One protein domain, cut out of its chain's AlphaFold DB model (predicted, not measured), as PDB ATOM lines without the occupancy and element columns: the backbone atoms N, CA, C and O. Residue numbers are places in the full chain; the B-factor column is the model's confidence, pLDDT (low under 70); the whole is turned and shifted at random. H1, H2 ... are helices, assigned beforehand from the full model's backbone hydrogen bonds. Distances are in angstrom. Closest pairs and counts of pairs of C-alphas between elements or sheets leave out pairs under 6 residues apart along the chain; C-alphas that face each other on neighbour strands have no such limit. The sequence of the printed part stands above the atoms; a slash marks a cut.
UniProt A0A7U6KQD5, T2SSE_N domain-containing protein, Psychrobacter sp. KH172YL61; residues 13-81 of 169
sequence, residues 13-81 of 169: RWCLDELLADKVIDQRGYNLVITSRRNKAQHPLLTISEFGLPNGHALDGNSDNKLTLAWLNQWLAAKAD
ATOM      1  N   ARG A  13      92.498  62.470  84.912       87.56
ATOM      2  CA  ARG A  13      93.432  62.068  85.959       87.56
ATOM      3  C   ARG A  13      93.651  63.213  86.939       87.56
ATOM      4  O   ARG A  13      93.466  62.999  88.127       87.56
ATOM      5  N   TRP A  14      93.939  64.407  86.432       88.25
ATOM      6  CA  TRP A  14      94.078  65.618  87.227       88.25
ATOM      7  C   TRP A  14      92.812  65.893  88.043       88.25
ATOM      8  O   TRP A  14      92.899  66.082  89.251       88.25
ATOM      9  N   CYS A  15      91.623  65.813  87.425       87.62
ATOM     10  CA  CYS A  15      90.364  65.991  88.154       87.62
ATOM     11  C   CYS A  15      90.198  64.966  89.285       87.62
ATOM     12  O   CYS A  15      89.784  65.330  90.378       87.62
ATOM     13  N   LEU A  16      90.500  63.690  89.043       88.88
ATOM     14  CA  LEU A  16      90.375  62.647  90.062       88.88
ATOM     15  C   LEU A  16      91.418  62.789  91.178       88.88
ATOM     16  O   LEU A  16      91.080  62.572  92.339       88.88
ATOM     17  N   ASP A  17      92.659  63.145  90.839       90.56
ATOM     18  CA  ASP A  17      93.741  63.357  91.805       90.56
ATOM     19  C   ASP A  17      93.379  64.520  92.750       90.56
ATOM     20  O   ASP A  17      93.462  64.375  93.969       90.56
ATOM     21  N   GLU A  18      92.881  65.633  92.204       89.75
ATOM     22  CA  GLU A  18      92.432  66.793  92.983       89.75
ATOM     23  C   GLU A  18      91.175  66.501  93.820       89.75
ATOM     24  O   GLU A  18      91.120  66.857  94.994       89.75
ATOM     25  N   LEU A  19      90.176  65.800  93.267       88.94
ATOM     26  CA  LEU A  19      88.980  65.405  94.025       88.94
ATOM     27  C   LEU A  19      89.319  64.451  95.180       88.94
ATOM     28  O   LEU A  19      88.667  64.489  96.225       88.94
ATOM     29  N   LEU A  20      90.314  63.579  94.998       89.94
ATOM     30  CA  LEU A  20      90.803  62.680  96.042       89.94
ATOM     31  C   LEU A  20      91.596  63.452  97.105       89.94
ATOM     32  O   LEU A  20      91.397  63.217  98.297       89.94
ATOM     33  N   ALA A  21      92.451  64.391  96.689       89.56
ATOM     34  CA  ALA A  21      93.203  65.268  97.587       89.56
ATOM     35  C   ALA A  21      92.269  66.119  98.460       89.56
ATOM     36  O   ALA A  21      92.465  66.219  99.673       89.56
ATOM     37  N   ASP A  22      91.196  66.639  97.862       86.38
ATOM     38  CA  ASP A  22      90.162  67.383  98.569       86.38
ATOM     39  C   ASP A  22      89.247  66.472  99.407       86.38
ATOM     40  O   ASP A  22      88.432  66.983 100.161       86.38
ATOM     41  N   LYS A  23      89.371  65.136  99.345       86.31
ATOM     42  CA  LYS A  23      88.488  64.151 100.015       86.31
ATOM     43  C   LYS A  23      87.021  64.219  99.574       86.31
ATOM     44  O   LYS A  23      86.114  63.848 100.318       86.31
ATOM     45  N   VAL A  24      86.782  64.693  98.358       87.25
ATOM     46  CA  VAL A  24      85.458  64.704  97.729       87.25
ATOM     47  C   VAL A  24      85.072  63.294  97.293       87.25
ATOM     48  O   VAL A  24      83.921  62.892  97.452       87.25
ATOM     49  N   ILE A  25      86.043  62.541  96.774       88.50
ATOM     50  CA  ILE A  25      85.904  61.126  96.420       88.50
ATOM     51  C   ILE A  25      86.810  60.262  97.293       88.50
ATOM     52  O   ILE A  25      87.830  60.719  97.808       88.50
ATOM     53  N   ASP A  26      86.452  58.988  97.425       88.50
ATOM     54  CA  ASP A  26      87.296  57.966  98.031       88.50
ATOM     55  C   ASP A  26      88.169  57.259  96.976       88.50
ATOM     56  O   ASP A  26      87.951  57.351  95.763       88.50
ATOM     57  N   GLN A  27      89.158  56.488  97.440       89.25
ATOM     58  CA  GLN A  27      90.032  55.704  96.558       89.25
ATOM     59  C   GLN A  27      89.241  54.714  95.685       89.25
ATOM     60  O   GLN A  27      89.641  54.387  94.567       89.25
ATOM     61  N   ARG A  28      88.100  54.230  96.188       88.06
ATOM     62  CA  ARG A  28      87.216  53.325  95.453       88.06
ATOM     63  C   ARG A  28      86.560  54.039  94.270       88.06
ATOM     64  O   ARG A  28      86.592  53.500  93.167       88.06
ATOM     65  N   GLY A  29      86.021  55.239  94.478       86.19
ATOM     66  CA  GLY A  29      85.470  56.096  93.432       86.19
ATOM     67  C   GLY A  29      86.526  56.495  92.406       86.19
ATOM     68  O   GLY A  29      86.280  56.375  91.207       86.19
ATOM     69  N   TYR A  30      87.733  56.845  92.859       90.31
ATOM     70  CA  TYR A  30      88.879  57.090  91.978       90.31
ATOM     71  C   TYR A  30      89.137  55.901  91.041       90.31
ATOM     72  O   TYR A  30      89.155  56.048  89.817       90.31
ATOM     73  N   ASN A  31      89.289  54.703  91.617       89.81
ATOM     74  CA  ASN A  31      89.591  53.485  90.870       89.81
ATOM     75  C   ASN A  31      88.458  53.100  89.910       89.81
ATOM     76  O   ASN A  31      88.725  52.662  88.793       89.81
ATOM     77  N   LEU A  32      87.198  53.291  90.311       88.94
ATOM     78  CA  LEU A  32      86.033  53.034  89.465       88.94
ATOM     79  C   LEU A  32      86.065  53.888  88.190       88.94
ATOM     80  O   LEU A  32      85.897  53.371  87.086       88.94
ATOM     81  N   VAL A  33      86.315  55.191  88.335       88.19
ATOM     82  CA  VAL A  33      86.298  56.122  87.202       88.19
ATOM     83  C   VAL A  33      87.535  55.945  86.320       88.19
ATOM     84  O   VAL A  33      87.405  55.902  85.096       88.19
ATOM     85  N   ILE A  34      88.732  55.791  86.897       88.00
ATOM     86  CA  ILE A  34      89.977  55.708  86.112       88.00
ATOM     87  C   ILE A  34      90.076  54.417  85.283       88.00
ATOM     88  O   ILE A  34      90.663  54.430  84.200       88.00
ATOM     89  N   THR A  35      89.493  53.313  85.770       85.69
ATOM     90  CA  THR A  35      89.480  52.008  85.082       85.69
ATOM     91  C   THR A  35      88.360  51.881  84.049       85.69
ATOM     92  O   THR A  35      88.378  50.965  83.223       85.69
ATOM     93  N   SER A  36      87.393  52.799  84.062       82.06
ATOM     94  CA  SER A  36      86.280  52.798  83.117       82.06
ATOM     95  C   SER A  36      86.729  53.066  81.674       82.06
ATOM     96  O   SER A  36      87.765  53.688  81.408       82.06
ATOM     97  N   ARG A  37      85.937  52.605  80.693       70.19
ATOM     98  CA  ARG A  37      86.197  52.914  79.280       70.19
ATOM     99  C   ARG A  37      85.948  54.399  79.031       70.19
ATOM    100  O   ARG A  37      84.811  54.846  78.942       70.19
ATOM    101  N   ARG A  38      87.039  55.146  78.883       70.12
ATOM    102  CA  ARG A  38      87.008  56.594  78.669       70.12
ATOM    103  C   ARG A  38      86.621  56.929  77.236       70.12
ATOM    104  O   ARG A  38      87.265  56.460  76.294       70.12
ATOM    105  N   ASN A  39      85.661  57.830  77.075       70.56
ATOM    106  CA  ASN A  39      85.507  58.554  75.825       70.56
ATOM    107  C   ASN A  39      86.422  59.786  75.860       70.56
ATOM    108  O   ASN A  39      86.130  60.757  76.548       70.56
ATOM    109  N   LYS A  40      87.536  59.758  75.117       66.00
ATOM    110  CA  LYS A  40      88.491  60.884  75.065       66.00
ATOM    111  C   LYS A  40      87.872  62.185  74.534       66.00
ATOM    112  O   LYS A  40      88.452  63.244  74.730       66.00
ATOM    113  N   ALA A  41      86.734  62.105  73.843       66.06
ATOM    114  CA  ALA A  41      86.018  63.274  73.341       66.06
ATOM    115  C   ALA A  41      85.067  63.894  74.381       66.06
ATOM    116  O   ALA A  41      84.515  64.964  74.131       66.06
ATOM    117  N   GLN A  42      84.840  63.225  75.515       72.38
ATOM    118  CA  GLN A  42      83.935  63.687  76.561       72.38
ATOM    119  C   GLN A  42      84.695  64.471  77.632       72.38
ATOM    120  O   GLN A  42      85.834  64.157  77.969       72.38
ATOM    121  N   HIS A  43      84.050  65.505  78.169       77.19
ATOM    122  CA  HIS A  43      84.634  66.335  79.214       77.19
ATOM    123  C   HIS A  43      84.839  65.527  80.511       77.19
ATOM    124  O   HIS A  43      83.896  64.854  80.939       77.19
ATOM    125  N   PRO A  44      86.001  65.627  81.184       82.50
ATOM    126  CA  PRO A  44      86.323  64.800  82.348       82.50
ATOM    127  C   PRO A  44      85.303  64.935  83.484       82.50
ATOM    128  O   PRO A  44      84.866  63.928  84.035       82.50
ATOM    129  N   LEU A  45      84.843  66.156  83.780       84.69
ATOM    130  CA  LEU A  45      83.815  66.375  84.809       84.69
ATOM    131  C   LEU A  45      82.466  65.734  84.460       84.69
ATOM    132  O   LEU A  45      81.762  65.263  85.351       84.69
ATOM    133  N   LEU A  46      82.105  65.685  83.171       84.12
ATOM    134  CA  LEU A  46      80.876  65.021  82.741       84.12
ATOM    135  C   LEU A  46      80.994  63.517  82.969       84.12
ATOM    136  O   LEU A  46      80.116  62.936  83.599       84.12
ATOM    137  N   THR A  47      82.115  62.925  82.552       85.25
ATOM    138  CA  THR A  47      82.405  61.511  82.794       85.25
ATOM    139  C   THR A  47      82.333  61.177  84.282       85.25
ATOM    140  O   THR A  47      81.635  60.242  84.637       85.25
ATOM    141  N   ILE A  48      82.960  61.962  85.170       86.75
ATOM    142  CA  ILE A  48      82.890  61.735  86.629       86.75
ATOM    143  C   ILE A  48      81.441  61.805  87.135       86.75
ATOM    144  O   ILE A  48      81.026  60.956  87.925       86.75
ATOM    145  N   SER A  49      80.656  62.779  86.660       85.62
ATOM    146  CA  SER A  49      79.264  62.945  87.092       85.62
ATOM    147  C   SER A  49      78.349  61.782  86.697       85.62
ATOM    148  O   SER A  49      77.407  61.470  87.422       85.62
ATOM    149  N   GLU A  50      78.642  61.099  85.587       85.56
ATOM    150  CA  GLU A  50      77.871  59.938  85.122       85.56
ATOM    151  C   GLU A  50      78.015  58.725  86.050       85.56
ATOM    152  O   GLU A  50      77.091  57.919  86.149       85.56
ATOM    153  N   PHE A  51      79.124  58.615  86.790       85.12
ATOM    154  CA  PHE A  51      79.301  57.559  87.794       85.12
ATOM    155  C   PHE A  51      78.478  57.797  89.062       85.12
ATOM    156  O   PHE A  51      78.331  56.874  89.862       85.12
ATOM    157  N   GLY A  52      77.953  59.013  89.268       81.38
ATOM    158  CA  GLY A  52      77.110  59.336  90.418       81.38
ATOM    159  C   GLY A  52      77.776  59.035  91.762       81.38
ATOM    160  O   GLY A  52      77.106  58.565  92.681       81.38
ATOM    161  N   LEU A  53      79.092  59.259  91.856       85.31
ATOM    162  CA  LEU A  53      79.878  59.000  93.061       85.31
ATOM    163  C   LEU A  53      79.320  59.785  94.263       85.31
ATOM    164  O   LEU A  53      78.851  60.909  94.079       85.31
ATOM    165  N   PRO A  54      79.372  59.236  95.488       83.25
ATOM    166  CA  PRO A  54      78.950  59.968  96.677       83.25
ATOM    167  C   PRO A  54      79.868  61.175  96.909       83.25
ATOM    168  O   PRO A  54      81.086  61.055  96.790       83.25
ATOM    169  N   ASN A  55      79.290  62.331  97.234       81.75
ATOM    170  CA  ASN A  55      80.056  63.530  97.551       81.75
ATOM    171  C   ASN A  55      80.473  63.530  99.033       81.75
ATOM    172  O   ASN A  55      79.633  63.716  99.913       81.75
ATOM    173  N   GLY A  56      81.770  63.371  99.305       76.38
ATOM    174  CA  GLY A  56      82.334  63.390 100.660       76.38
ATOM    175  C   GLY A  56      82.215  64.735 101.392       76.38
ATOM    176  O   GLY A  56      82.352  64.774 102.610       76.38
ATOM    177  N   HIS A  57      81.925  65.825 100.673       74.81
ATOM    178  CA  HIS A  57      81.726  67.176 101.223       74.81
ATOM    179  C   HIS A  57      80.258  67.527 101.477       74.81
ATOM    180  O   HIS A  57      79.945  68.671 101.807       74.81
ATOM    181  N   ALA A  58      79.328  66.586 101.298       68.56
ATOM    182  CA  ALA A  58      77.918  66.846 101.563       68.56
ATOM    183  C   ALA A  58      77.704  67.203 103.050       68.56
ATOM    184  O   ALA A  58      77.800  66.344 103.925       68.56
ATOM    185  N   LEU A  59      77.394  68.479 103.313       56.16
ATOM    186  CA  LEU A  59      77.280  69.083 104.650       56.16
ATOM    187  C   LEU A  59      76.210  68.444 105.555       56.16
ATOM    188  O   LEU A  59      76.316  68.561 106.769       56.16
ATOM    189  N   ASP A  60      75.237  67.724 104.990       54.56
ATOM    190  CA  ASP A  60      74.079  67.206 105.737       54.56
ATOM    191  C   ASP A  60      74.074  65.684 105.961       54.56
ATOM    192  O   ASP A  60      73.044  65.117 106.316       54.56
ATOM    193  N   GLY A  61      75.180  64.969 105.718       50.62
ATOM    194  CA  GLY A  61      75.199  63.501 105.879       50.62
ATOM    195  C   GLY A  61      74.214  62.760 104.960       50.62
ATOM    196  O   GLY A  61      74.006  61.554 105.092       50.62
ATOM    197  N   ASN A  62      73.612  63.479 104.009       49.78
ATOM    198  CA  ASN A  62      72.657  62.943 103.064       49.78
ATOM    199  C   ASN A  62      73.447  62.209 101.978       49.78
ATOM    200  O   ASN A  62      73.988  62.818 101.052       49.78
ATOM    201  N   SER A  63      73.524  60.884 102.109       50.69
ATOM    202  CA  SER A  63      74.187  59.965 101.172       50.69
ATOM    203  C   SER A  63      73.620  60.011  99.747       50.69
ATOM    204  O   SER A  63      74.145  59.344  98.859       50.69
ATOM    205  N   ASP A  64      72.553  60.781  99.528       55.66
ATOM    206  CA  ASP A  64      71.910  60.984  98.232       55.66
ATOM    207  C   ASP A  64      72.481  62.180  97.443       55.66
ATOM    208  O   ASP A  64      72.171  62.366  96.264       55.66
ATOM    209  N   ASN A  65      73.382  62.970  98.047       68.50
ATOM    210  CA  ASN A  65      74.130  64.005  97.331       68.50
ATOM    211  C   ASN A  65      75.256  63.374  96.503       68.50
ATOM    212  O   ASN A  65      76.414  63.276  96.914       68.50
ATOM    213  N   LYS A  66      74.893  62.930  95.302       80.81
ATOM    214  CA  LYS A  66      75.834  62.456  94.284       80.81
ATOM    215  C   LYS A  66      76.635  63.621  93.707       80.81
ATOM    216  O   LYS A  66      76.170  64.762  93.659       80.81
ATOM    217  N   LEU A  67      77.828  63.323  93.206       84.19
ATOM    218  CA  LEU A  67      78.650  64.255  92.447       84.19
ATOM    219  C   LEU A  67      77.973  64.580  91.120       84.19
ATOM    220  O   LEU A  67      78.094  63.863  90.130       84.19
ATOM    221  N   THR A  68      77.226  65.677  91.118       84.56
ATOM    222  CA  THR A  68      76.594  66.205  89.915       84.56
ATOM    223  C   THR A  68      77.575  67.059  89.125       84.56
ATOM    224  O   THR A  68      78.497  67.667  89.672       84.56
ATOM    225  N   LEU A  69      77.329  67.175  87.820       83.38
ATOM    226  CA  LEU A  69      78.099  68.060  86.950       83.38
ATOM    227  C   LEU A  69      78.092  69.516  87.452       83.38
ATOM    228  O   LEU A  69      79.106  70.201  87.369       83.38
ATOM    229  N   ALA A  70      76.962  69.991  87.985       81.38
ATOM    230  CA  ALA A  70      76.847  71.348  88.515       81.38
ATOM    231  C   ALA A  70      77.806  71.584  89.691       81.38
ATOM    232  O   ALA A  70      78.515  72.587  89.698       81.38
ATOM    233  N   TRP A  71      77.872  70.634  90.628       84.88
ATOM    234  CA  TRP A  71      78.784  70.702  91.766       84.88
ATOM    235  C   TRP A  71      80.248  70.655  91.315       84.88
ATOM    236  O   TRP A  71      81.044  71.493  91.722       84.88
ATOM    237  N   LEU A  72      80.592  69.737  90.404       85.19
ATOM    238  CA  LEU A  72      81.952  69.613  89.867       85.19
ATOM    239  C   LEU A  72      82.418  70.889  89.152       85.19
ATOM    240  O   LEU A  72      83.567  71.297  89.299       85.19
ATOM    241  N   ASN A  73      81.525  71.543  88.410       83.69
ATOM    242  CA  ASN A  73      81.832  72.815  87.764       83.69
ATOM    243  C   ASN A  73      82.001  73.957  88.773       83.69
ATOM    244  O   ASN A  73      82.874  74.796  88.584       83.69
ATOM    245  N   GLN A  74      81.195  73.997  89.841       83.19
ATOM    246  CA  GLN A  74      81.367  74.973  90.925       83.19
ATOM    247  C   GLN A  74      82.689  74.768  91.664       83.19
ATOM    248  O   GLN A  74      83.396  75.732  91.934       83.19
ATOM    249  N   TRP A  75      83.041  73.517  91.948       85.75
ATOM    250  CA  TRP A  75      84.312  73.157  92.562       85.75
ATOM    251  C   TRP A  75      85.500  73.585  91.691       85.75
ATOM    252  O   TRP A  75      86.417  74.239  92.183       85.75
ATOM    253  N   LEU A  76      85.448  73.310  90.384       84.12
ATOM    254  CA  LEU A  76      86.488  73.734  89.447       84.12
ATOM    255  C   LEU A  76      86.582  75.267  89.361       84.12
ATOM    256  O   LEU A  76      87.680  75.812  89.318       84.12
ATOM    257  N   ALA A  77      85.440  75.957  89.365       83.12
ATOM    258  CA  ALA A  77      85.362  77.417  89.342       83.12
ATOM    259  C   ALA A  77      85.998  78.036  90.590       83.12
ATOM    260  O   ALA A  77      86.825  78.935  90.474       83.12
ATOM    261  N   ALA A  78      85.699  77.480  91.766       83.75
ATOM    262  CA  ALA A  78      86.322  77.885  93.020       83.75
ATOM    263  C   ALA A  78      87.837  77.606  93.034       83.75
ATOM    264  O   ALA A  78      88.606  78.454  93.474       83.75
ATOM    265  N   LYS A  79      88.284  76.454  92.512       82.62
ATOM    266  CA  LYS A  79      89.716  76.113  92.388       82.62
ATOM    267  C   LYS A  79      90.471  77.048  91.444       82.62
ATOM    268  O   LYS A  79      91.638  77.337  91.685       82.62
ATOM    269  N   ALA A  80      89.821  77.489  90.373       80.50
ATOM    270  CA  ALA A  80      90.391  78.401  89.390       80.50
ATOM    271  C   ALA A  80      90.259  79.886  89.768       80.50
ATOM    272  O   ALA A  80      90.773  80.724  89.033       80.50
ATOM    273  N   ASP A  81      89.556  80.207  90.861       80.94
ATOM    274  CA  ASP A  81      89.149  81.572  91.220       80.94
ATOM    275  C   ASP A  81      88.442  82.302  90.059       80.94
ATOM    276  O   ASP A  81      88.676  83.473  89.763       80.94
TER     277      ASP A  81
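This is residues 13 to 81 of the 169 residues of the protein "T2SSE_N domain-containing protein" of Psychrobacter sp. KH172YL61 (UniProt A0A7U6KQD5). The longest helix, H4, makes a hairpin with the shorter H3, and a second hairpin, H1 and H2 side by side, has H3 set steeply across it. A long loop, residues 51 to 68, joins H3 to H4. The 69 printed residues, all helix in class, hold four named helices, H1 to H4 in chain order, and no named strand; the whole is compact, radius of gyration of the C-alphas 11.4 A, spanning 34 by 28 by 19 A.

H4, residues 69 to 80, is 16.2 A long and ends at C-alpha 80 (90.391, 78.401, 89.390). H3 is residues 44 to 50, 10.1 A. H1, residues 13 to 21, begins at C-alpha 13 (93.432, 62.068, 85.959); H2 is residues 27 to 35.

H4 touches H3 with residues 69 to 73 alone, C-alphas of Leu 69 and Ser 49 closest at 5.2 A, at a shallow tilt of 30 degrees, opposite ways. H1 and H4 are near each other; H2 and H4 are apart. H1 and H3 are close but not clearly touching, the closest C-alphas, of Cys 15 and Pro 44, 7.2 A apart. H1 touches H2, C-alphas of Leu 16 and Tyr 30 closest at 6.1 A. In H1, H2, H3 and H4 every O i to N i+4 pair is within hydrogen-bond range.

The C-alphas farthest apart, of Ala 41 and Asp 60, are 34.7 A apart. The printed part has no cut; the H3 to H4 link is long. pLDDT is under 70 at residues 40 to 41 and 58 to 65.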